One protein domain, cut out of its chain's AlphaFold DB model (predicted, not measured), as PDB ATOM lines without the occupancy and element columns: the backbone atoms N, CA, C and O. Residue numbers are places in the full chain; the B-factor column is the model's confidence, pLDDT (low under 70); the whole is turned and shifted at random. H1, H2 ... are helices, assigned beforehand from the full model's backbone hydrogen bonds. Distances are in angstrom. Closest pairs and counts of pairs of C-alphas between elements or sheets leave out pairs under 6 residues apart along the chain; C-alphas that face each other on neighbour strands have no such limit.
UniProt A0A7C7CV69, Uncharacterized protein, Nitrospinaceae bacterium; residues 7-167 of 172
ATOM      1  N   SER A   7     -32.648 -10.548 -41.238       53.19
ATOM      2  CA  SER A   7     -31.872 -10.151 -42.409       53.19
ATOM      3  C   SER A   7     -30.386 -10.433 -42.224       53.19
ATOM      4  O   SER A   7     -29.761 -10.970 -43.123       53.19
ATOM      5  N   ASP A   8     -29.814 -10.172 -41.055       58.00
ATOM      6  CA  ASP A   8     -28.363 -10.146 -40.886       58.00
ATOM      7  C   ASP A   8     -27.775 -11.557 -40.968       58.00
ATOM      8  O   ASP A   8     -26.794 -11.776 -41.674       58.00
ATOM      9  N   TYR A   9     -28.428 -12.554 -40.367       60.75
ATOM     10  CA  TYR A   9     -27.993 -13.953 -40.469       60.75
ATOM     11  C   TYR A   9     -28.162 -14.536 -41.869       60.75
ATOM     12  O   TYR A   9     -27.332 -15.338 -42.306       60.75
ATOM     13  N   SER A  10     -29.226 -14.136 -42.571       60.88
ATOM     14  CA  SER A  10     -29.457 -14.598 -43.937       60.88
ATOM     15  C   SER A  10     -28.502 -13.933 -44.937       60.88
ATOM     16  O   SER A  10     -27.975 -14.586 -45.841       60.88
ATOM     17  N   LEU A  11     -28.184 -12.652 -44.740       66.75
ATOM     18  CA  LEU A  11     -27.127 -11.963 -45.474       66.75
ATOM     19  C   LEU A  11     -25.748 -12.573 -45.192       66.75
ATOM     20  O   LEU A  11     -24.968 -12.743 -46.128       66.75
ATOM     21  N   VAL A  12     -25.451 -12.949 -43.944       71.19
ATOM     22  CA  VAL A  12     -24.183 -13.604 -43.589       71.19
ATOM     23  C   VAL A  12     -24.036 -14.938 -44.315       71.19
ATOM     24  O   VAL A  12     -23.021 -15.147 -44.968       71.19
ATOM     25  N   GLN A  13     -25.047 -15.810 -44.291       73.56
ATOM     26  CA  GLN A  13     -24.966 -17.109 -44.972       73.56
ATOM     27  C   GLN A  13     -24.882 -16.973 -46.504       73.56
ATOM     28  O   GLN A  13     -24.120 -17.704 -47.134       73.56
ATOM     29  N   ARG A  14     -25.574 -15.991 -47.108       76.12
ATOM     30  CA  ARG A  14     -25.405 -15.658 -48.540       76.12
ATOM     31  C   ARG A  14     -23.989 -15.194 -48.852       76.12
ATOM     32  O   ARG A  14     -23.409 -15.622 -49.843       76.12
ATOM     33  N   SER A  15     -23.428 -14.352 -47.990       81.81
ATOM     34  CA  SER A  15     -22.060 -13.858 -48.143       81.81
ATOM     35  C   SER A  15     -21.046 -14.992 -48.004       81.81
ATOM     36  O   SER A  15     -20.104 -15.073 -48.781       81.81
ATOM     37  N   GLU A  16     -21.249 -15.905 -47.052       86.44
ATOM     38  CA  GLU A  16     -20.408 -17.093 -46.886       86.44
ATOM     39  C   GLU A  16     -20.514 -18.049 -48.085       86.44
ATOM     40  O   GLU A  16     -19.493 -18.587 -48.505       86.44
ATOM     41  N   ASN A  17     -21.702 -18.230 -48.674       84.00
ATOM     42  CA  ASN A  17     -21.859 -19.015 -49.903       84.00
ATOM     43  C   ASN A  17     -21.116 -18.368 -51.083       84.00
ATOM     44  O   ASN A  17     -20.307 -19.025 -51.732       84.00
ATOM     45  N   ALA A  18     -21.320 -17.065 -51.292       85.69
ATOM     46  CA  ALA A  18     -20.650 -16.312 -52.349       85.69
ATOM     47  C   ALA A  18     -19.120 -16.327 -52.191       85.69
ATOM     48  O   ALA A  18     -18.392 -16.424 -53.175       85.69
ATOM     49  N   LEU A  19     -18.605 -16.284 -50.956       87.50
ATOM     50  CA  LEU A  19     -17.175 -16.469 -50.701       87.50
ATOM     51  C   LEU A  19     -16.702 -17.857 -51.144       87.50
ATOM     52  O   LEU A  19     -15.646 -17.960 -51.763       87.50
ATOM     53  N   GLY A  20     -17.484 -18.903 -50.872       88.12
ATOM     54  CA  GLY A  20     -17.215 -20.249 -51.378       88.12
ATOM     55  C   GLY A  20     -17.066 -20.277 -52.900       88.12
ATOM     56  O   GLY A  20     -16.059 -20.776 -53.401       88.12
ATOM     57  N   GLU A  21     -17.999 -19.652 -53.617       87.88
ATOM     58  CA  GLU A  21     -17.993 -19.580 -55.085       87.88
ATOM     59  C   GLU A  21     -16.797 -18.799 -55.631       87.88
ATOM     60  O   GLU A  21     -16.175 -19.210 -56.610       87.88
ATOM     61  N   ILE A  22     -16.431 -17.692 -54.979       90.25
ATOM     62  CA  ILE A  22     -15.272 -16.882 -55.367       90.25
ATOM     63  C   ILE A  22     -13.984 -17.710 -55.297       90.25
ATOM     64  O   ILE A  22     -13.173 -17.644 -56.224       90.25
ATOM     65  N   TYR A  23     -13.797 -18.498 -54.233       92.25
ATOM     66  CA  TYR A  23     -12.636 -19.383 -54.095       92.25
ATOM     67  C   TYR A  23     -12.698 -20.589 -55.037       92.25
ATOM     68  O   TYR A  23     -11.661 -21.018 -55.541       92.25
ATOM     69  N   GLU A  24     -13.886 -21.131 -55.306       89.06
ATOM     70  CA  GLU A  24     -14.072 -22.252 -56.230       89.06
ATOM     71  C   GLU A  24     -13.761 -21.858 -57.679       89.06
ATOM     72  O   GLU A  24     -13.091 -22.599 -58.398       89.06
ATOM     73  N   GLN A  25     -14.231 -20.690 -58.115       88.12
ATOM     74  CA  GLN A  25     -14.100 -20.223 -59.496       88.12
ATOM     75  C   GLN A  25     -12.833 -19.388 -59.735       88.12
ATOM     76  O   GLN A  25     -12.442 -19.186 -60.882       88.12
ATOM     77  N   GLY A  26     -12.189 -18.892 -58.677       88.56
ATOM     78  CA  GLY A  26     -11.003 -18.043 -58.787       88.56
ATOM     79  C   GLY A  26     -11.279 -16.671 -59.421       88.56
ATOM     80  O   GLY A  26     -10.431 -16.135 -60.130       88.56
ATOM     81  N   LEU A  27     -12.479 -16.111 -59.216       77.62
ATOM     82  CA  LEU A  27     -12.942 -14.897 -59.914       77.62
ATOM     83  C   LEU A  27     -12.189 -13.618 -59.508       77.62
ATOM     84  O   LEU A  27     -12.010 -12.718 -60.324       77.62
ATOM     85  N   VAL A  28     -11.792 -13.519 -58.235       80.12
ATOM     86  CA  VAL A  28     -11.133 -12.332 -57.637       80.12
ATOM     87  C   VAL A  28      -9.899 -12.720 -56.810       80.12
ATOM     88  O   VAL A  28      -9.084 -11.882 -56.432       80.12
ATOM     89  N   VAL A  29      -9.747 -14.013 -56.539       87.06
ATOM     90  CA  VAL A  29      -8.647 -14.623 -55.789       87.06
ATOM     91  C   VAL A  29      -8.142 -15.829 -56.569       87.06
ATOM     92  O   VAL A  29      -8.820 -16.312 -57.471       87.06
ATOM     93  N   GLN A  30      -6.961 -16.337 -56.228       88.50
ATOM     94  CA  GLN A  30      -6.512 -17.609 -56.782       88.50
ATOM     95  C   GLN A  30      -7.481 -18.726 -56.367       88.50
ATOM     96  O   GLN A  30      -7.913 -18.770 -55.215       88.50
ATOM     97  N   GLN A  31      -7.809 -19.619 -57.304       91.88
ATOM     98  CA  GLN A  31      -8.672 -20.766 -57.037       91.88
ATOM     99  C   GLN A  31      -8.121 -21.602 -55.871       91.88
ATOM    100  O   GLN A  31      -6.974 -22.053 -55.907       91.88
ATOM    101  N   ASP A  32      -8.961 -21.830 -54.863       92.69
ATOM    102  CA  ASP A  32      -8.645 -22.646 -53.694       92.69
ATOM    103  C   ASP A  32      -9.877 -23.439 -53.246       92.69
ATOM    104  O   ASP A  32     -10.756 -22.962 -52.525       92.69
ATOM    105  N   TYR A  33      -9.912 -24.710 -53.638       89.31
ATOM    106  CA  TYR A  33     -10.997 -25.607 -53.261       89.31
ATOM    107  C   TYR A  33     -11.064 -25.885 -51.753       89.31
ATOM    108  O   TYR A  33     -12.138 -26.197 -51.237       89.31
ATOM    109  N   LYS A  34      -9.950 -25.789 -51.015       90.69
ATOM    110  CA  LYS A  34      -9.949 -26.027 -49.563       90.69
ATOM    111  C   LYS A  34     -10.650 -24.890 -48.838       90.69
ATOM    112  O   LYS A  34     -11.491 -25.149 -47.972       90.69
ATOM    113  N   GLU A  35     -10.350 -23.649 -49.212       90.00
ATOM    114  CA  GLU A  35     -11.056 -22.490 -48.663       90.00
ATOM    115  C   GLU A  35     -12.514 -22.459 -49.129       90.00
ATOM    116  O   GLU A  35     -13.400 -22.258 -48.298       90.00
ATOM    117  N   ALA A  36     -12.806 -22.785 -50.391       88.94
ATOM    118  CA  ALA A  36     -14.186 -22.905 -50.866       88.94
ATOM    119  C   ALA A  36     -15.003 -23.903 -50.021       88.94
ATOM    120  O   ALA A  36     -16.065 -23.565 -49.496       88.94
ATOM    121  N   ALA A  37     -14.470 -25.107 -49.777       87.19
ATOM    122  CA  ALA A  37     -15.127 -26.102 -48.930       87.19
ATOM    123  C   ALA A  37     -15.320 -25.613 -47.485       87.19
ATOM    124  O   ALA A  37     -16.322 -25.934 -46.839       87.19
ATOM    125  N   ARG A  38     -14.374 -24.834 -46.952       88.81
ATOM    126  CA  ARG A  38     -14.482 -24.235 -45.618       88.81
ATOM    127  C   ARG A  38     -15.630 -23.228 -45.546       88.81
ATOM    128  O   ARG A  38     -16.386 -23.267 -44.575       88.81
ATOM    129  N   TRP A  39     -15.783 -22.374 -46.553       88.25
ATOM    130  CA  TRP A  39     -16.876 -21.404 -46.630       88.25
ATOM    131  C   TRP A  39     -18.230 -22.079 -46.836       88.25
ATOM    132  O   TRP A  39     -19.156 -21.814 -46.068       88.25
ATOM    133  N   TYR A  40     -18.320 -23.060 -47.739       87.12
ATOM    134  CA  TYR A  40     -19.547 -23.836 -47.922       87.12
ATOM    135  C   TYR A  40     -19.968 -24.585 -46.654       87.12
ATOM    136  O   TYR A  40     -21.148 -24.604 -46.329       87.12
ATOM    137  N   ARG A  41     -19.036 -25.129 -45.857       86.62
ATOM    138  CA  ARG A  41     -19.366 -25.735 -44.546       86.62
ATOM    139  C   ARG A  41     -19.974 -24.753 -43.549       86.62
ATOM    140  O   ARG A  41     -20.741 -25.177 -42.686       86.62
ATOM    141  N   ARG A  42     -19.601 -23.473 -43.616       83.56
ATOM    142  CA  ARG A  42     -20.169 -22.429 -42.753       83.56
ATOM    143  C   ARG A  42     -21.561 -22.034 -43.231       83.56
ATOM    144  O   ARG A  42     -22.491 -22.077 -42.432       83.56
ATOM    145  N   ALA A  43     -21.710 -21.801 -44.533       81.25
ATOM    146  CA  ALA A  43     -22.985 -21.447 -45.148       81.25
ATOM    147  C   ALA A  43     -24.015 -22.593 -45.103       81.25
ATOM    148  O   ALA A  43     -25.207 -22.352 -44.959       81.25
ATOM    149  N   ALA A  44     -23.570 -23.854 -45.150       80.62
ATOM    150  CA  ALA A  44     -24.418 -25.047 -45.091       80.62
ATOM    151  C   ALA A  44     -25.039 -25.319 -43.708       80.62
ATOM    152  O   ALA A  44     -25.716 -26.339 -43.535       80.62
ATOM    153  N   ARG A  45     -24.780 -24.472 -42.703       74.56
ATOM    154  CA  ARG A  45     -25.303 -24.633 -41.340       74.56
ATOM    155  C   ARG A  45     -26.816 -24.419 -41.310       74.56
ATOM    156  O   ARG A  45     -27.345 -23.522 -41.951       74.56
ATOM    157  N   LYS A  46     -27.509 -25.228 -40.504       64.75
ATOM    158  CA  LYS A  46     -28.927 -25.012 -40.199       64.75
ATOM    159  C   LYS A  46     -29.041 -23.829 -39.250       64.75
ATOM    160  O   LYS A  46     -28.481 -23.890 -38.156       64.75
ATOM    161  N   PHE A  47     -29.792 -22.802 -39.617       62.09
ATOM    162  CA  PHE A  47     -30.147 -21.737 -38.686       62.09
ATOM    163  C   PHE A  47     -31.536 -22.000 -38.097       62.09
ATOM    164  O   PHE A  47     -32.424 -22.470 -38.805       62.09
ATOM    165  N   PHE A  48     -31.725 -21.754 -36.797       54.53
ATOM    166  CA  PHE A  48     -33.009 -21.954 -36.121       54.53
ATOM    167  C   PHE A  48     -33.510 -20.645 -35.527       54.53
ATOM    168  O   PHE A  48     -32.991 -20.167 -34.524       54.53
ATOM    169  N   LEU A  49     -34.553 -20.087 -36.131       51.59
ATOM    170  CA  LEU A  49     -35.253 -18.924 -35.605       51.59
ATOM    171  C   LEU A  49     -36.498 -19.385 -34.847       51.59
ATOM    172  O   LEU A  49     -37.582 -19.493 -35.422       51.59
ATOM    173  N   LEU A  50     -36.342 -19.674 -33.553       45.12
ATOM    174  CA  LEU A  50     -37.489 -19.822 -32.648       45.12
ATOM    175  C   LEU A  50     -37.928 -18.513 -31.998       45.12
ATOM    176  O   LEU A  50     -39.093 -18.400 -31.626       45.12
ATOM    177  N   ASP A  51     -37.036 -17.533 -31.869       39.44
ATOM    178  CA  ASP A  51     -37.257 -16.424 -30.930       39.44
ATOM    179  C   ASP A  51     -38.257 -15.359 -31.407       39.44
ATOM    180  O   ASP A  51     -38.763 -14.569 -30.613       39.44
ATOM    181  N   TYR A  52     -38.630 -15.360 -32.689       43.88
ATOM    182  CA  TYR A  52     -39.580 -14.385 -33.246       43.88
ATOM    183  C   TYR A  52     -41.038 -14.859 -33.245       43.88
ATOM    184  O   TYR A  52     -41.940 -14.145 -33.685       43.88
ATOM    185  N   CYS A  53     -41.294 -16.049 -32.707       47.69
ATOM    186  CA  CYS A  53     -42.624 -16.632 -32.616       47.69
ATOM    187  C   CYS A  53     -43.342 -16.233 -31.327       47.69
ATOM    188  O   CYS A  53     -43.647 -17.067 -30.479       47.69
ATOM    189  N   THR A  54     -43.637 -14.941 -31.171       39.66
ATOM    190  CA  THR A  54     -44.453 -14.479 -30.042       39.66
ATOM    191  C   THR A  54     -45.923 -14.900 -30.217       39.66
ATOM    192  O   THR A  54     -46.502 -14.616 -31.269       39.66
ATOM    193  N   PRO A  55     -46.591 -15.477 -29.197       42.88
ATOM    194  CA  PRO A  55     -47.999 -15.903 -29.270       42.88
ATOM    195  C   PRO A  55     -49.036 -14.775 -29.427       42.88
ATOM    196  O   PRO A  55     -50.234 -15.044 -29.405       42.88
ATOM    197  N   ARG A  56     -48.624 -13.502 -29.531       46.25
ATOM    198  CA  ARG A  56     -49.539 -12.355 -29.392       46.25
ATOM    199  C   ARG A  56     -50.320 -11.987 -30.658       46.25
ATOM    200  O   ARG A  56     -51.240 -11.185 -30.564       46.25
ATOM    201  N   TYR A  57     -50.021 -12.592 -31.810       43.50
ATOM    202  CA  TYR A  57     -50.792 -12.392 -33.043       43.50
ATOM    203  C   TYR A  57     -51.090 -13.725 -33.737       43.50
ATOM    204  O   TYR A  57     -50.376 -14.195 -34.618       43.50
ATOM    205  N   THR A  58     -52.194 -14.345 -33.331       48.25
ATOM    206  CA  THR A  58     -52.854 -15.425 -34.066       48.25
ATOM    207  C   THR A  58     -53.431 -14.889 -35.377       48.25
ATOM    208  O   THR A  58     -54.435 -14.186 -35.349       48.25
ATOM    209  N   TYR A  59     -52.787 -15.202 -36.502       40.25
ATOM    210  CA  TYR A  59     -53.376 -15.681 -37.772       40.25
ATOM    211  C   TYR A  59     -52.347 -15.528 -38.900       40.25
ATOM    212  O   TYR A  59     -52.549 -14.815 -39.873       40.25
ATOM    213  N   ASN A  60     -51.198 -16.178 -38.760       41.41
ATOM    214  CA  ASN A  60     -50.397 -16.565 -39.909       41.41
ATOM    215  C   ASN A  60     -49.454 -17.677 -39.463       41.41
ATOM    216  O   ASN A  60     -48.826 -17.590 -38.411       41.41
ATOM    217  N   ARG A  61     -49.380 -18.747 -40.253       45.56
ATOM    218  CA  ARG A  61     -48.511 -19.921 -40.061       45.56
ATOM    219  C   ARG A  61     -47.009 -19.580 -40.184       45.56
ATOM    220  O   ARG A  61     -46.228 -20.403 -40.637       45.56
ATOM    221  N   SER A  62     -46.592 -18.372 -39.819       44.47
ATOM    222  CA  SER A  62     -45.271 -17.786 -40.089       44.47
ATOM    223  C   SER A  62     -44.219 -18.155 -39.048       44.47
ATOM    224  O   SER A  62     -43.264 -17.419 -38.833       44.47
ATOM    225  N   CYS A  63     -44.398 -19.297 -38.389       50.41
ATOM    226  CA  CYS A  63     -43.535 -19.750 -37.317       50.41
ATOM    227  C   CYS A  63     -42.849 -21.053 -37.678       50.41
ATOM    228  O   CYS A  63     -43.335 -22.130 -37.337       50.41
ATOM    229  N   ARG A  64     -41.723 -20.905 -38.379       48.25
ATOM    230  CA  ARG A  64     -40.501 -21.720 -38.291       48.25
ATOM    231  C   ARG A  64     -39.579 -21.280 -39.421       48.25
ATOM    232  O   ARG A  64     -39.721 -21.776 -40.529       48.25
ATOM    233  N   ALA A  65     -38.657 -20.366 -39.137       51.16
ATOM    234  CA  ALA A  65     -37.559 -20.106 -40.058       51.16
ATOM    235  C   ALA A  65     -36.390 -21.016 -39.660       51.16
ATOM    236  O   ALA A  65     -35.531 -20.681 -38.841       51.16
ATOM    237  N   TYR A  66     -36.442 -22.236 -40.195       53.25
ATOM    238  CA  TYR A  66     -35.281 -23.108 -40.287       53.25
ATOM    239  C   TYR A  66     -34.653 -22.862 -41.654       53.25
ATOM    240  O   TYR A  66     -34.685 -23.742 -42.515       53.25
ATOM    241  N   SER A  67     -34.146 -21.654 -41.888       56.69
ATOM    242  CA  SER A  67     -33.589 -21.349 -43.197       56.69
ATOM    243  C   SER A  67     -32.312 -22.156 -43.369       56.69
ATOM    244  O   SER A  67     -31.366 -22.087 -42.582       56.69
ATOM    245  N   ASN A  68     -32.366 -23.011 -44.375       64.12
ATOM    246  CA  ASN A  68     -31.289 -23.864 -44.801       64.12
ATOM    247  C   ASN A  68     -30.829 -23.355 -46.167       64.12
ATOM    248  O   ASN A  68     -31.693 -23.063 -46.987       64.12
ATOM    249  N   TYR A  69     -29.523 -23.242 -46.418       75.44
ATOM    250  CA  TYR A  69     -28.994 -22.773 -47.706       75.44
ATOM    251  C   TYR A  69     -28.763 -23.965 -48.636       75.44
ATOM    252  O   TYR A  69     -27.700 -24.592 -48.562       75.44
ATOM    253  N   PRO A  70     -29.741 -24.326 -49.496       78.50
ATOM    254  CA  PRO A  70     -29.650 -25.536 -50.304       78.50
ATOM    255  C   PRO A  70     -28.497 -25.474 -51.304       78.50
ATOM    256  O   PRO A  70     -27.937 -26.511 -51.629       78.50
ATOM    257  N   GLU A  71     -28.118 -24.279 -51.755       82.06
ATOM    258  CA  GLU A  71     -26.994 -24.074 -52.667       82.06
ATOM    259  C   GLU A  71     -25.653 -24.377 -51.997       82.06
ATOM    260  O   GLU A  71     -24.923 -25.238 -52.473       82.06
ATOM    261  N   ALA A  72     -25.372 -23.789 -50.832       85.62
ATOM    262  CA  ALA A  72     -24.149 -24.089 -50.084       85.62
ATOM    263  C   ALA A  72     -24.034 -25.581 -49.737       85.62
ATOM    264  O   ALA A  72     -22.947 -26.155 -49.747       85.62
ATOM    265  N   GLN A  73     -25.159 -26.231 -49.441       87.75
ATOM    266  CA  GLN A  73     -25.205 -27.670 -49.187       87.75
ATOM    267  C   GLN A  73     -25.019 -28.504 -50.442       87.75
ATOM    268  O   GLN A  73     -24.352 -29.536 -50.399       87.75
ATOM    269  N   TYR A  74     -25.592 -28.058 -51.555       90.69
ATOM    270  CA  TYR A  74     -25.365 -28.653 -52.855       90.69
ATOM    271  C   TYR A  74     -23.887 -28.572 -53.241       90.69
ATOM    272  O   TYR A  74     -23.277 -29.607 -53.513       90.69
ATOM    273  N   ASN A  75     -23.295 -27.383 -53.159       90.88
ATOM    274  CA  ASN A  75     -21.891 -27.148 -53.462       90.88
ATOM    275  C   ASN A  75     -20.997 -27.949 -52.515       90.88
ATOM    276  O   ASN A  75     -20.104 -28.653 -52.967       90.88
ATOM    277  N   LEU A  76     -21.290 -27.985 -51.212       90.62
ATOM    278  CA  LEU A  76     -20.553 -28.842 -50.283       90.62
ATOM    279  C   LEU A  76     -20.658 -30.334 -50.645       90.62
ATOM    280  O   LEU A  76     -19.667 -31.059 -50.554       90.62
ATOM    281  N   GLY A  77     -21.832 -30.791 -51.080       92.69
ATOM    282  CA  GLY A  77     -22.012 -32.146 -51.593       92.69
ATOM    283  C   GLY A  77     -21.201 -32.408 -52.867       92.69
ATOM    284  O   GLY A  77     -20.566 -33.455 -52.959       92.69
ATOM    285  N   LEU A  78     -21.122 -31.442 -53.792       93.56
ATOM    286  CA  LEU A  78     -20.248 -31.510 -54.971       93.56
ATOM    287  C   LEU A  78     -18.771 -31.608 -54.583       93.56
ATOM    288  O   LEU A  78     -18.041 -32.392 -55.192       93.56
ATOM    289  N   MET A  79     -18.336 -30.857 -53.568       92.81
ATOM    290  CA  MET A  79     -16.954 -30.909 -53.089       92.81
ATOM    291  C   MET A  79     -16.604 -32.314 -52.590       92.81
ATOM    292  O   MET A  79     -15.563 -32.851 -52.960       92.81
ATOM    293  N   TYR A  80     -17.491 -32.943 -51.810       95.06
ATOM    294  CA  TYR A  80     -17.299 -34.327 -51.362       95.06
ATOM    295  C   TYR A  80     -17.436 -35.354 -52.489       95.06
ATOM    296  O   TYR A  80     -16.718 -36.346 -52.470       95.06
ATOM    297  N   ALA A  81     -18.311 -35.136 -53.471       93.25
ATOM    298  CA  ALA A  81     -18.495 -36.065 -54.587       93.25
ATOM    299  C   ALA A  81     -17.282 -36.111 -55.529       93.25
ATOM    300  O   ALA A  81     -17.039 -37.138 -56.154       93.25
ATOM    301  N   ASN A  82     -16.544 -35.001 -55.649       92.50
ATOM    302  CA  ASN A  82     -15.416 -34.871 -56.579       92.50
ATOM    303  C   ASN A  82     -14.047 -34.768 -55.884       92.50
ATOM    304  O   ASN A  82     -13.021 -34.682 -56.556       92.50
ATOM    305  N   GLY A  83     -14.009 -34.730 -54.551       92.00
ATOM    306  CA  GLY A  83     -12.768 -34.574 -53.794       92.00
ATOM    307  C   GLY A  83     -12.139 -33.174 -53.892       92.00
ATOM    308  O   GLY A  83     -10.921 -33.016 -53.784       92.00
ATOM    309  N   TYR A  84     -12.943 -32.132 -54.118       91.38
ATOM    310  CA  TYR A  84     -12.451 -30.760 -54.250       91.38
ATOM    311  C   TYR A  84     -12.172 -30.144 -52.882       91.38
ATOM    312  O   TYR A  84     -13.077 -29.807 -52.121       91.38
ATOM    313  N   GLY A  85     -10.886 -30.017 -52.543       85.81
ATOM    314  CA  GLY A  85     -10.441 -29.430 -51.273       85.81
ATOM    315  C   GLY A  85     -10.763 -30.273 -50.032       85.81
ATOM    316  O   GLY A  85     -10.375 -29.917 -48.919       85.81
ATOM    317  N   VAL A  86     -11.436 -31.407 -50.218       90.25
ATOM    318  CA  VAL A  86     -11.819 -32.391 -49.204       90.25
ATOM    319  C   VAL A  86     -11.603 -33.793 -49.775       90.25
ATOM    320  O   VAL A  86     -11.634 -33.946 -50.990       90.25
ATOM    321  N   PRO A  87     -11.381 -34.830 -48.951       92.50
ATOM    322  CA  PRO A  87     -11.365 -36.202 -49.449       92.50
ATOM    323  C   PRO A  87     -12.702 -36.567 -50.101       92.50
ATOM    324  O   PRO A  87     -13.756 -36.194 -49.578       92.50
ATOM    325  N   GLU A  88     -12.651 -37.299 -51.214       93.75
ATOM    326  CA  GLU A  88     -13.854 -37.815 -51.867       93.75
ATOM    327  C   GLU A  88     -14.621 -38.735 -50.905       93.75
ATOM    328  O   GLU A  88     -14.056 -39.670 -50.333       93.75
ATOM    329  N   ASP A  89     -15.909 -38.460 -50.713       95.44
ATOM    330  CA  ASP A  89     -16.792 -39.248 -49.861       95.44
ATOM    331  C   ASP A  89     -18.236 -39.173 -50.376       95.44
ATOM    332  O   ASP A  89     -18.990 -38.238 -50.095       95.44
ATOM    333  N   ASN A  90     -18.641 -40.215 -51.103       94.38
ATOM    334  CA  ASN A  90     -19.986 -40.333 -51.666       94.38
ATOM    335  C   ASN A  90     -21.088 -40.423 -50.593       94.38
ATOM    336  O   ASN A  90     -22.226 -40.035 -50.857       94.38
ATOM    337  N   VAL A  91     -20.776 -40.887 -49.375       95.00
ATOM    338  CA  VAL A  91     -21.735 -40.915 -48.256       95.00
ATOM    339  C   VAL A  91     -21.981 -39.497 -47.749       95.00
ATOM    340  O   VAL A  91     -23.132 -39.120 -47.530       95.00
ATOM    341  N   LEU A  92     -20.925 -38.696 -47.585       92.69
ATOM    342  CA  LEU A  92     -21.061 -37.291 -47.197       92.69
ATOM    343  C   LEU A  92     -21.712 -36.459 -48.303       92.69
ATOM    344  O   LEU A  92     -22.582 -35.646 -47.998       92.69
ATOM    345  N   ALA A  93     -21.361 -36.691 -49.569       94.25
ATOM    346  CA  ALA A  93     -21.990 -36.023 -50.704       94.25
ATOM    347  C   ALA A  93     -23.505 -36.273 -50.750       94.25
ATOM    348  O   ALA A  93     -24.296 -35.329 -50.773       94.25
ATOM    349  N   HIS A  94     -23.915 -37.545 -50.668       94.62
ATOM    350  CA  HIS A  94     -25.328 -37.933 -50.633       94.62
ATOM    351  C   HIS A  94     -26.049 -37.346 -49.417       94.62
ATOM    352  O   HIS A  94     -27.161 -36.835 -49.546       94.62
ATOM    353  N   MET A  95     -25.406 -37.340 -48.247       92.31
ATOM    354  CA  MET A  95     -25.957 -36.736 -47.035       92.31
ATOM    355  C   MET A  95     -26.229 -35.236 -47.215       92.31
ATOM    356  O   MET A  95     -27.347 -34.795 -46.943       92.31
ATOM    357  N   TRP A  96     -25.264 -34.458 -47.717       90.50
ATOM    358  CA  TRP A  96     -25.434 -33.016 -47.928       90.50
ATOM    359  C   TRP A  96     -26.485 -32.696 -48.988       90.50
ATOM    360  O   TRP A  96     -27.320 -31.817 -48.772       90.50
ATOM    361  N   TRP A  97     -26.535 -33.457 -50.081       91.19
ATOM    362  CA  TRP A  97     -27.595 -33.319 -51.081       91.19
ATOM    363  C   TRP A  97     -28.967 -33.741 -50.557       91.19
ATOM    364  O   TRP A  97     -29.979 -33.121 -50.888       91.19
ATOM    365  N   SER A  98     -29.029 -34.751 -49.688       89.12
ATOM    366  CA  SER A  98     -30.266 -35.148 -49.009       89.12
ATOM    367  C   SER A  98     -30.767 -34.040 -48.082       89.12
ATOM    368  O   SER A  98     -31.969 -33.807 -47.966       89.12
ATOM    369  N   ILE A  99     -29.863 -33.309 -47.430       84.06
ATOM    370  CA  ILE A  99     -30.226 -32.147 -46.620       84.06
ATOM    371  C   ILE A  99     -30.706 -30.992 -47.515       84.06
ATOM    372  O   ILE A  99     -31.786 -30.456 -47.259       84.06
ATOM    373  N   ALA A 100     -29.976 -30.676 -48.591       83.56
ATOM    374  CA  ALA A 100     -30.340 -29.626 -49.546       83.56
ATOM    375  C   ALA A 100     -31.734 -29.866 -50.148       83.56
ATOM    376  O   ALA A 100     -32.594 -28.988 -50.133       83.56
ATOM    377  N   SER A 101     -31.990 -31.096 -50.602       80.00
ATOM    378  CA  SER A 101     -33.256 -31.504 -51.223       80.00
ATOM    379  C   SER A 101     -34.437 -31.593 -50.258       80.00
ATOM    380  O   SER A 101     -35.591 -31.549 -50.684       80.00
ATOM    381  N   THR A 102     -34.177 -31.691 -48.954       73.06
ATOM    382  CA  THR A 102     -35.227 -31.771 -47.936       73.06
ATOM    383  C   THR A 102     -35.473 -30.451 -47.218       73.06
ATOM    384  O   THR A 102     -35.947 -30.450 -46.081       73.06
ATOM    385  N   ASN A 103     -35.190 -29.331 -47.891       65.31
ATOM    386  CA  ASN A 103     -35.578 -28.012 -47.421       65.31
ATOM    387  C   ASN A 103     -37.117 -27.930 -47.310       65.31
ATOM    388  O   ASN A 103     -37.831 -27.769 -48.304       65.31
ATOM    389  N   ASP A 104     -37.618 -28.090 -46.079       55.28
ATOM    390  CA  ASP A 104     -39.046 -28.093 -45.725       55.28
ATOM    391  C   ASP A 104     -39.760 -26.818 -46.217       55.28
ATOM    392  O   ASP A 104     -40.953 -26.819 -46.528       55.28
ATOM    393  N   GLU A 105     -38.989 -25.748 -46.351       52.84
ATOM    394  CA  GLU A 105     -39.392 -24.397 -46.689       52.84
ATOM    395  C   GLU A 105     -39.702 -24.273 -48.214       52.84
ATOM    396  O   GLU A 105     -40.729 -23.703 -48.604       52.84
ATOM    397  N   LEU A 106     -38.933 -24.947 -49.086       55.62
ATOM    398  CA  LEU A 106     -39.196 -25.051 -50.538       55.62
ATOM    399  C   LEU A 106     -40.352 -26.001 -50.865       55.62
ATOM    400  O   LEU A 106     -41.132 -25.744 -51.786       55.62
ATOM    401  N   ARG A 107     -40.511 -27.086 -50.096       56.06
ATOM    402  CA  ARG A 107     -41.653 -28.004 -50.248       56.06
ATOM    403  C   ARG A 107     -42.972 -27.292 -49.942       56.06
ATOM    404  O   ARG A 107     -43.959 -27.512 -50.641       56.06
ATOM    405  N   TYR A 108     -42.967 -26.409 -48.944       53.91
ATOM    406  CA  TYR A 108     -44.094 -25.537 -48.619       53.91
ATOM    407  C   TYR A 108     -44.360 -24.499 -49.723       53.91
ATOM    408  O   TYR A 108     -45.513 -24.283 -50.098       53.91
ATOM    409  N   HIS A 109     -43.310 -23.928 -50.322       52.38
ATOM    410  CA  HIS A 109     -43.437 -22.995 -51.446       52.38
ATOM    411  C   HIS A 109     -43.995 -23.653 -52.719       52.38
ATOM    412  O   HIS A 109     -44.948 -23.150 -53.313       52.38
ATOM    413  N   GLN A 110     -43.474 -24.819 -53.115       52.88
ATOM    414  CA  GLN A 110     -43.992 -25.563 -54.268       52.88
ATOM    415  C   GLN A 110     -45.432 -26.038 -54.032       52.88
ATOM    416  O   GLN A 110     -46.253 -25.995 -54.948       52.88
ATOM    417  N   PHE A 111     -45.759 -26.457 -52.805       57.38
ATOM    418  CA  PHE A 111     -47.133 -26.761 -52.408       57.38
ATOM    419  C   PHE A 111     -48.051 -25.546 -52.598       57.38
ATOM    420  O   PHE A 111     -49.110 -25.685 -53.199       57.38
ATOM    421  N   CYS A 112     -47.629 -24.359 -52.163       53.16
ATOM    422  CA  CYS A 112     -48.371 -23.114 -52.354       53.16
ATOM    423  C   CYS A 112     -48.625 -22.764 -53.828       53.16
ATOM    424  O   CYS A 112     -49.753 -22.420 -54.184       53.16
ATOM    425  N   ILE A 113     -47.596 -22.877 -54.681       54.47
ATOM    426  CA  ILE A 113     -47.714 -22.659 -56.132       54.47
ATOM    427  C   ILE A 113     -48.725 -23.643 -56.727       54.47
ATOM    428  O   ILE A 113     -49.661 -23.234 -57.413       54.47
ATOM    429  N   ASN A 114     -48.572 -24.935 -56.422       56.12
ATOM    430  CA  ASN A 114     -49.452 -25.989 -56.930       56.12
ATOM    431  C   ASN A 114     -50.890 -25.854 -56.403       56.12
ATOM    432  O   ASN A 114     -51.832 -26.249 -57.083       56.12
ATOM    433  N   ALA A 115     -51.067 -25.281 -55.211       57.88
ATOM    434  CA  ALA A 115     -52.363 -24.986 -54.609       57.88
ATOM    435  C   ALA A 115     -52.993 -23.670 -55.115       57.88
ATOM    436  O   ALA A 115     -54.072 -23.301 -54.654       57.88
ATOM    437  N   GLY A 116     -52.342 -22.944 -56.035       51.72
ATOM    438  CA  GLY A 116     -52.869 -21.707 -56.622       51.72
ATOM    439  C   GLY A 116     -52.916 -20.511 -55.663       51.72
ATOM    440  O   GLY A 116     -53.615 -19.533 -55.933       51.72
ATOM    441  N   MET A 117     -52.188 -20.562 -54.540       55.53
ATOM    442  CA  MET A 117     -52.168 -19.486 -53.546       55.53
ATOM    443  C   MET A 117     -51.324 -18.308 -54.056       55.53
ATOM    444  O   MET A 117     -50.098 -18.367 -54.066       55.53
ATOM    445  N   ARG A 118     -51.984 -17.227 -54.502       49.28
ATOM    446  CA  ARG A 118     -51.330 -16.031 -55.076       49.28
ATOM    447  C   ARG A 118     -50.761 -15.045 -54.046       49.28
ATOM    448  O   ARG A 118     -49.905 -14.245 -54.406       49.28
ATOM    449  N   THR A 119     -51.200 -15.079 -52.789       40.47
ATOM    450  CA  THR A 119     -50.728 -14.175 -51.727       40.47
ATOM    451  C   THR A 119     -50.657 -14.919 -50.391       40.47
ATOM    452  O   THR A 119     -51.578 -15.648 -50.034       40.47
ATOM    453  N   GLY A 120     -49.551 -14.761 -49.652       47.34
ATOM    454  CA  GLY A 120     -49.411 -15.266 -48.273       47.34
ATOM    455  C   GLY A 120     -48.416 -16.410 -48.041       47.34
ATOM    456  O   GLY A 120     -48.194 -16.788 -46.893       47.34
ATOM    457  N   CYS A 121     -47.756 -16.936 -49.073       49.12
ATOM    458  CA  CYS A 121     -46.689 -17.924 -48.889       49.12
ATOM    459  C   CYS A 121     -45.365 -17.201 -48.641       49.12
ATOM    460  O   CYS A 121     -44.564 -17.015 -49.550       49.12
ATOM    461  N   GLY A 122     -45.200 -16.705 -47.410       47.94
ATOM    462  CA  GLY A 122     -43.989 -16.024 -46.959       47.94
ATOM    463  C   GLY A 122     -42.739 -16.843 -47.284       47.94
ATOM    464  O   GLY A 122     -42.597 -17.967 -46.813       47.94
ATOM    465  N   GLY A 123     -41.877 -16.272 -48.123       50.75
ATOM    466  CA  GLY A 123     -40.620 -16.853 -48.581       50.75
ATOM    467  C   GLY A 123     -40.352 -16.460 -50.031       50.75
ATOM    468  O   GLY A 123     -40.809 -17.133 -50.953       50.75
ATOM    469  N   HIS A 124     -39.640 -15.350 -50.240       48.53
ATOM    470  CA  HIS A 124     -39.056 -15.028 -51.542       48.53
ATOM    471  C   HIS A 124     -37.843 -15.946 -51.745       48.53
ATOM    472  O   HIS A 124     -36.741 -15.578 -51.342       48.53
ATOM    473  N   TYR A 125     -38.038 -17.132 -52.328       54.19
ATOM    474  CA  TYR A 125     -36.896 -17.907 -52.815       54.19
ATOM    475  C   TYR A 125     -36.342 -17.247 -54.068       54.19
ATOM    476  O   TYR A 125     -37.084 -16.865 -54.978       54.19
ATOM    477  N   SER A 126     -35.026 -17.139 -54.116       59.91
ATOM    478  CA  SER A 126     -34.292 -16.900 -55.348       59.91
ATOM    479  C   SER A 126     -34.428 -18.112 -56.277       59.91
ATOM    480  O   SER A 126     -34.610 -19.256 -55.846       59.91
ATOM    481  N   MET A 127     -34.317 -17.877 -57.584       64.94
ATOM    482  CA  MET A 127     -34.229 -18.973 -58.558       64.94
ATOM    483  C   MET A 127     -33.003 -19.869 -58.309       64.94
ATOM    484  O   MET A 127     -33.038 -21.054 -58.637       64.94
ATOM    485  N   GLU A 128     -31.953 -19.316 -57.701       65.06
ATOM    486  CA  GLU A 128     -30.719 -20.007 -57.311       65.06
ATOM    487  C   GLU A 128     -30.988 -21.073 -56.237       65.06
ATOM    488  O   GLU A 128     -30.624 -22.236 -56.411       65.06
ATOM    489  N   GLU A 129     -31.765 -20.743 -55.202       68.88
ATOM    490  CA  GLU A 129     -32.151 -21.701 -54.152       68.88
ATOM    491  C   GLU A 129     -32.992 -22.867 -54.709       68.88
ATOM    492  O   GLU A 129     -32.801 -24.022 -54.317       68.88
ATOM    493  N   ILE A 130     -33.891 -22.598 -55.667       71.19
ATOM    494  CA  ILE A 130     -34.677 -23.640 -56.357       71.19
ATOM    495  C   ILE A 130     -33.769 -24.528 -57.216       71.19
ATOM    496  O   ILE A 130     -33.978 -25.744 -57.290       71.19
ATOM    497  N   LYS A 131     -32.780 -23.932 -57.886       78.88
ATOM    498  CA  LYS A 131     -31.821 -24.643 -58.732       78.88
ATOM    499  C   LYS A 131     -30.957 -25.595 -57.903       78.88
ATOM    500  O   LYS A 131     -30.935 -26.780 -58.217       78.88
ATOM    501  N   GLY A 132     -30.366 -25.130 -56.799       79.00
ATOM    502  CA  GLY A 132     -29.535 -25.967 -55.923       79.00
ATOM    503  C   GLY A 132     -30.267 -27.207 -55.392       79.00
ATOM    504  O   GLY A 132     -29.698 -28.295 -55.337       79.00
ATOM    505  N   VAL A 133     -31.566 -27.092 -55.087       80.12
ATOM    506  CA  VAL A 133     -32.398 -28.248 -54.702       80.12
ATOM    507  C   VAL A 133     -32.588 -29.244 -55.842       80.12
ATOM    508  O   VAL A 133     -32.463 -30.451 -55.622       80.12
ATOM    509  N   LYS A 134     -32.896 -28.767 -57.053       83.00
ATOM    510  CA  LYS A 134     -33.062 -29.638 -58.227       83.00
ATOM    511  C   LYS A 134     -31.762 -30.361 -58.563       83.00
ATOM    512  O   LYS A 134     -31.787 -31.571 -58.789       83.00
ATOM    513  N   ASP A 135     -30.650 -29.637 -58.530       87.44
ATOM    514  CA  ASP A 135     -29.329 -30.174 -58.840       87.44
ATOM    515  C   ASP A 135     -28.898 -31.206 -57.782       87.44
ATOM    516  O   ASP A 135     -28.428 -32.289 -58.131       87.44
ATOM    517  N   ALA A 136     -29.176 -30.957 -56.497       88.44
ATOM    518  CA  ALA A 136     -28.956 -31.930 -55.425       88.44
ATOM    519  C   ALA A 136     -29.778 -33.217 -55.615       88.44
ATOM    520  O   ALA A 136     -29.255 -34.319 -55.448       88.44
ATOM    521  N   MET A 137     -31.059 -33.103 -55.990       89.00
ATOM    522  CA  MET A 137     -31.906 -34.273 -56.260       89.00
ATOM    523  C   MET A 137     -31.386 -35.109 -57.431       89.00
ATOM    524  O   MET A 137     -31.444 -36.337 -57.381       89.00
ATOM    525  N   GLU A 138     -30.897 -34.465 -58.489       90.19
ATOM    526  CA  GLU A 138     -30.329 -35.174 -59.633       90.19
ATOM    527  C   GLU A 138     -28.986 -35.823 -59.279       90.19
ATOM    528  O   GLU A 138     -28.763 -36.995 -59.592       90.19
ATOM    529  N   GLY A 139     -28.139 -35.114 -58.528       89.69
ATOM    530  CA  GLY A 139     -26.887 -35.641 -57.997       89.69
ATOM    531  C   GLY A 139     -27.086 -36.909 -57.160       89.69
ATOM    532  O   GLY A 139     -26.375 -37.897 -57.361       89.69
ATOM    533  N   ILE A 140     -28.102 -36.936 -56.288       93.06
ATOM    534  CA  ILE A 140     -28.456 -38.127 -55.497       93.06
ATOM    535  C   ILE A 140     -28.717 -39.334 -56.402       93.06
ATOM    536  O   ILE A 140     -28.113 -40.385 -56.192       93.06
ATOM    537  N   LYS A 141     -29.544 -39.190 -57.448       93.56
ATOM    538  CA  LYS A 141     -29.853 -40.300 -58.371       93.56
ATOM    539  C   LYS A 141     -28.607 -40.840 -59.066       93.56
ATOM    540  O   LYS A 141     -28.545 -42.024 -59.398       93.56
ATOM    541  N   ILE A 142     -27.638 -39.973 -59.352       93.56
ATOM    542  CA  ILE A 142     -26.373 -40.362 -59.977       93.56
ATOM    543  C   ILE A 142     -25.497 -41.120 -58.974       93.56
ATOM    544  O   ILE A 142     -24.934 -42.157 -59.331       93.56
ATOM    545  N   LEU A 143     -25.402 -40.644 -57.728       91.62
ATOM    546  CA  LEU A 143     -24.625 -41.297 -56.670       91.62
ATOM    547  C   LEU A 143     -25.200 -42.653 -56.265       91.62
ATOM    548  O   LEU A 143     -24.446 -43.611 -56.126       91.62
ATOM    549  N   GLU A 144     -26.520 -42.770 -56.142       93.00
ATOM    550  CA  GLU A 144     -27.182 -44.016 -55.736       93.00
ATOM    551  C   GLU A 144     -26.896 -45.180 -56.692       93.00
ATOM    552  O   GLU A 144     -26.836 -46.327 -56.260       93.00
ATOM    553  N   LYS A 145     -26.610 -44.902 -57.972       94.56
ATOM    554  CA  LYS A 145     -26.175 -45.922 -58.946       94.56
ATOM    555  C   LYS A 145     -24.772 -46.474 -58.674       94.56
ATOM    556  O   LYS A 145     -24.434 -47.535 -59.188       94.56
ATOM    557  N   LYS A 146     -23.941 -45.745 -57.923       92.12
ATOM    558  CA  LYS A 146     -22.543 -46.089 -57.612       92.12
ATOM    559  C   LYS A 146     -22.354 -46.566 -56.167       92.12
ATOM    560  O   LYS A 146     -21.271 -47.026 -55.818       92.12
ATOM    561  N   MET A 147     -23.374 -46.425 -55.323       94.00
ATOM    562  CA  MET A 147     -23.306 -46.696 -53.888       94.00
ATOM    563  C   MET A 147     -23.967 -48.024 -53.525       94.00
ATOM    564  O   MET A 147     -24.892 -48.498 -54.179       94.00
ATOM    565  N   THR A 148     -23.513 -48.614 -52.424       96.75
ATOM    566  CA  THR A 148     -24.184 -49.768 -51.817       96.75
ATOM    567  C   THR A 148     -25.410 -49.329 -51.004       96.75
ATOM    568  O   THR A 148     -25.422 -48.216 -50.468       96.75
ATOM    569  N   PRO A 149     -26.410 -50.209 -50.801       95.25
ATOM    570  CA  PRO A 149     -27.559 -49.907 -49.942       95.25
ATOM    571  C   PRO A 149     -27.164 -49.463 -48.525       95.25
ATOM    572  O   PRO A 149     -27.756 -48.536 -47.984       95.25
ATOM    573  N   GLN A 150     -26.107 -50.054 -47.957       94.75
ATOM    574  CA  GLN A 150     -25.583 -49.692 -46.632       94.75
ATOM    575  C   GLN A 150     -25.014 -48.266 -46.600       94.75
ATOM    576  O   GLN A 150     -25.198 -47.535 -45.628       94.75
ATOM    577  N   GLN A 151     -24.323 -47.848 -47.665       94.38
ATOM    578  CA  GLN A 151     -23.808 -46.484 -47.789       94.38
ATOM    579  C   GLN A 151     -24.943 -45.464 -47.934       94.38
ATOM    580  O   GLN A 151     -24.877 -44.403 -47.314       94.38
ATOM    581  N   ILE A 152     -25.984 -45.798 -48.704       93.25
ATOM    582  CA  ILE A 152     -27.178 -44.955 -48.865       93.25
ATOM    583  C   ILE A 152     -27.903 -44.814 -47.523       93.25
ATOM    584  O   ILE A 152     -28.182 -43.701 -47.081       93.25
ATOM    585  N   GLU A 153     -28.141 -45.924 -46.822       94.00
ATOM    586  CA  GLU A 153     -28.784 -45.918 -45.504       94.00
ATOM    587  C   GLU A 153     -27.996 -45.072 -44.498       94.00
ATOM    588  O   GLU A 153     -28.570 -44.242 -43.787       94.00
ATOM    589  N   LYS A 154     -26.664 -45.208 -44.487       94.00
ATOM    590  CA  LYS A 154     -25.779 -44.390 -43.654       94.00
ATOM    591  C   LYS A 154     -25.913 -42.899 -43.978       94.00
ATOM    592  O   LYS A 154     -26.054 -42.099 -43.052       94.00
ATOM    593  N   ALA A 155     -25.895 -42.521 -45.257       90.69
ATOM    594  CA  ALA A 155     -26.023 -41.130 -45.693       90.69
ATOM    595  C   ALA A 155     -27.372 -40.522 -45.269       90.69
ATOM    596  O   ALA A 155     -27.414 -39.460 -44.639       90.69
ATOM    597  N   VAL A 156     -28.468 -41.243 -45.518       88.88
ATOM    598  CA  VAL A 156     -29.828 -40.836 -45.137       88.88
ATOM    599  C   VAL A 156     -29.963 -40.711 -43.617       88.88
ATOM    600  O   VAL A 156     -30.501 -39.719 -43.120       88.88
ATOM    601  N   ALA A 157     -29.425 -41.664 -42.851       88.38
ATOM    602  CA  ALA A 157     -29.440 -41.607 -41.392       88.38
ATOM    603  C   ALA A 157     -28.662 -40.394 -40.856       88.38
ATOM    604  O   ALA A 157     -29.110 -39.735 -39.912       88.38
ATOM    605  N   MET A 158     -27.517 -40.064 -41.461       87.94
ATOM    606  CA  MET A 158     -26.743 -38.870 -41.114       87.94
ATOM    607  C   MET A 158     -27.525 -37.584 -41.417       87.94
ATOM    608  O   MET A 158     -27.598 -36.710 -40.551       87.94
ATOM    609  N   ALA A 159     -28.184 -37.498 -42.577       84.06
ATOM    610  CA  ALA A 159     -29.040 -36.365 -42.938       84.06
ATOM    611  C   ALA A 159     -30.222 -36.196 -41.961       84.06
ATOM    612  O   ALA A 159     -30.522 -35.088 -41.514       84.06
ATOM    613  N   MET A 160     -30.875 -37.290 -41.558       80.31
ATOM    614  CA  MET A 160     -31.969 -37.248 -40.579       80.31
ATOM    615  C   MET A 160     -31.507 -36.792 -39.192       80.31
ATOM    616  O   MET A 160     -32.206 -36.017 -38.537       80.31
ATOM    617  N   LYS A 161     -30.332 -37.247 -38.738       79.81
ATOM    618  CA  LYS A 161     -29.739 -36.789 -37.472       79.81
ATOM    619  C   LYS A 161     -29.400 -35.304 -37.525       79.81
ATOM    620  O   LYS A 161     -29.669 -34.592 -36.564       79.81
ATOM    621  N   TRP A 162     -28.885 -34.823 -38.658       73.88
ATOM    622  CA  TRP A 162     -28.589 -33.406 -38.864       73.88
ATOM    623  C   TRP A 162     -29.832 -32.519 -38.698       73.88
ATOM    624  O   TRP A 162     -29.758 -31.457 -38.086       73.88
ATOM    625  N   LYS A 163     -31.012 -32.990 -39.122       61.53
ATOM    626  CA  LYS A 163     -32.275 -32.254 -38.932       61.53
ATOM    627  C   LYS A 163     -32.671 -32.046 -37.470       61.53
ATOM    628  O   LYS A 163     -33.425 -31.106 -37.211       61.53
ATOM    629  N   ARG A 164     -32.218 -32.915 -36.561       53.56
ATOM    630  CA  ARG A 164     -32.607 -32.931 -35.143       53.56
ATOM    631  C   ARG A 164     -31.673 -32.135 -34.227       53.56
ATOM    632  O   ARG A 164     -32.020 -31.989 -33.063       53.56
ATOM    633  N   LYS A 165     -30.544 -31.621 -34.727       55.88
ATOM    634  CA  LYS A 165     -29.607 -30.849 -33.900       55.88
ATOM    635  C   LYS A 165     -30.185 -29.482 -33.531       55.88
ATOM    636  O   LYS A 165     -30.672 -28.763 -34.408       55.88
ATOM    637  N   THR A 166     -30.139 -29.139 -32.246       43.00
ATOM    638  CA  THR A 166     -30.458 -27.798 -31.734       43.00
ATOM    639  C   THR A 166     -29.236 -26.873 -31.860       43.00
ATOM    640  O   THR A 166     -28.120 -27.366 -32.042       43.00
ATOM    641  N   PRO A 167     -29.411 -25.536 -31.789       44.00
ATOM    642  CA  PRO A 167     -28.303 -24.573 -31.851       44.00
ATOM    643  C   PRO A 167     -27.149 -24.867 -30.880       44.00
ATOM    644  O   PRO A 167     -25.993 -24.649 -31.229       44.00
TER     645      PRO A 167
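What this domain is: This is residues 7 to 167 of the 172 residues of an uncharacterized protein of Nitrospinaceae bacterium (UniProt A0A7C7CV69). Four helices, H1 to H4, fold back and forth in a zigzag row, with H6 packed over one side of H3 and H4 and H7 slanting over another side of H4. H5 lies away at one side, and residues 44 to 69 form a long loop reaching up to 31 A from the mean of the C-alphas. The printed part has 161 residues with seven named helices, H1 to H7 in chain order, and no named strand: all helix. It is compact, with a radius of gyration of the C-alphas of 16.7 A and spans of 49 by 41 by 31 A.

How they stand to each other: H1, residues 7 to 25, and H2, residues 33 to 43, form a hairpin; their closest C-alphas, Gly 20 and Ala 36, are 4.1 A apart. H3, residues 70 to 82, forms a hairpin with H4, residues 90 to 101, at a shallow tilt of 15 degrees; their closest C-alphas, Gly 77 and Ala 93, are 4.0 A apart. H2 touches H3, closest at the C-alphas of Tyr 40 and Ala 72, 5.1 A, also a hairpin. H5, residues 104 to 114, touches no helix. H6, residues 127 to 144, touches H4, closest at the C-alphas of Trp 97 and Ala 136, 4.8 A. H6 touches H3 with residues 128 to 136 alone, closest at the C-alphas of Glu 71 and Gly 132, 4.5 A. H1, H2, H3, H4 and H6 are an up and down bundle, each running against the one before. H7, residues 149 to 163, touches H4 at a steep tilt of 46 degrees, closest at the C-alphas of Met 95 and Ala 155, 4.6 A. In H1 to H7 every O i to N i+4 pair is within hydrogen-bond range.

Where its parts are: H1 begins at C-alpha 7 (-31.872, -10.151, -42.409) and is 26.6 A long from first to last C-alpha; H6 is 26.2 A. H7 is 21.3 A and ends at C-alpha 163 (-32.275, -32.254, -38.932).

The domain as a whole: The C-alphas farthest apart, Gln 30 and Thr 58, are 51.7 A apart. The printed part has no cut. The links H2 to H3 and H5 to H6 are long. The pLDDT is under 70 at residues 7 to 11, 46 to 68, 103 to 129 and 163 to 167.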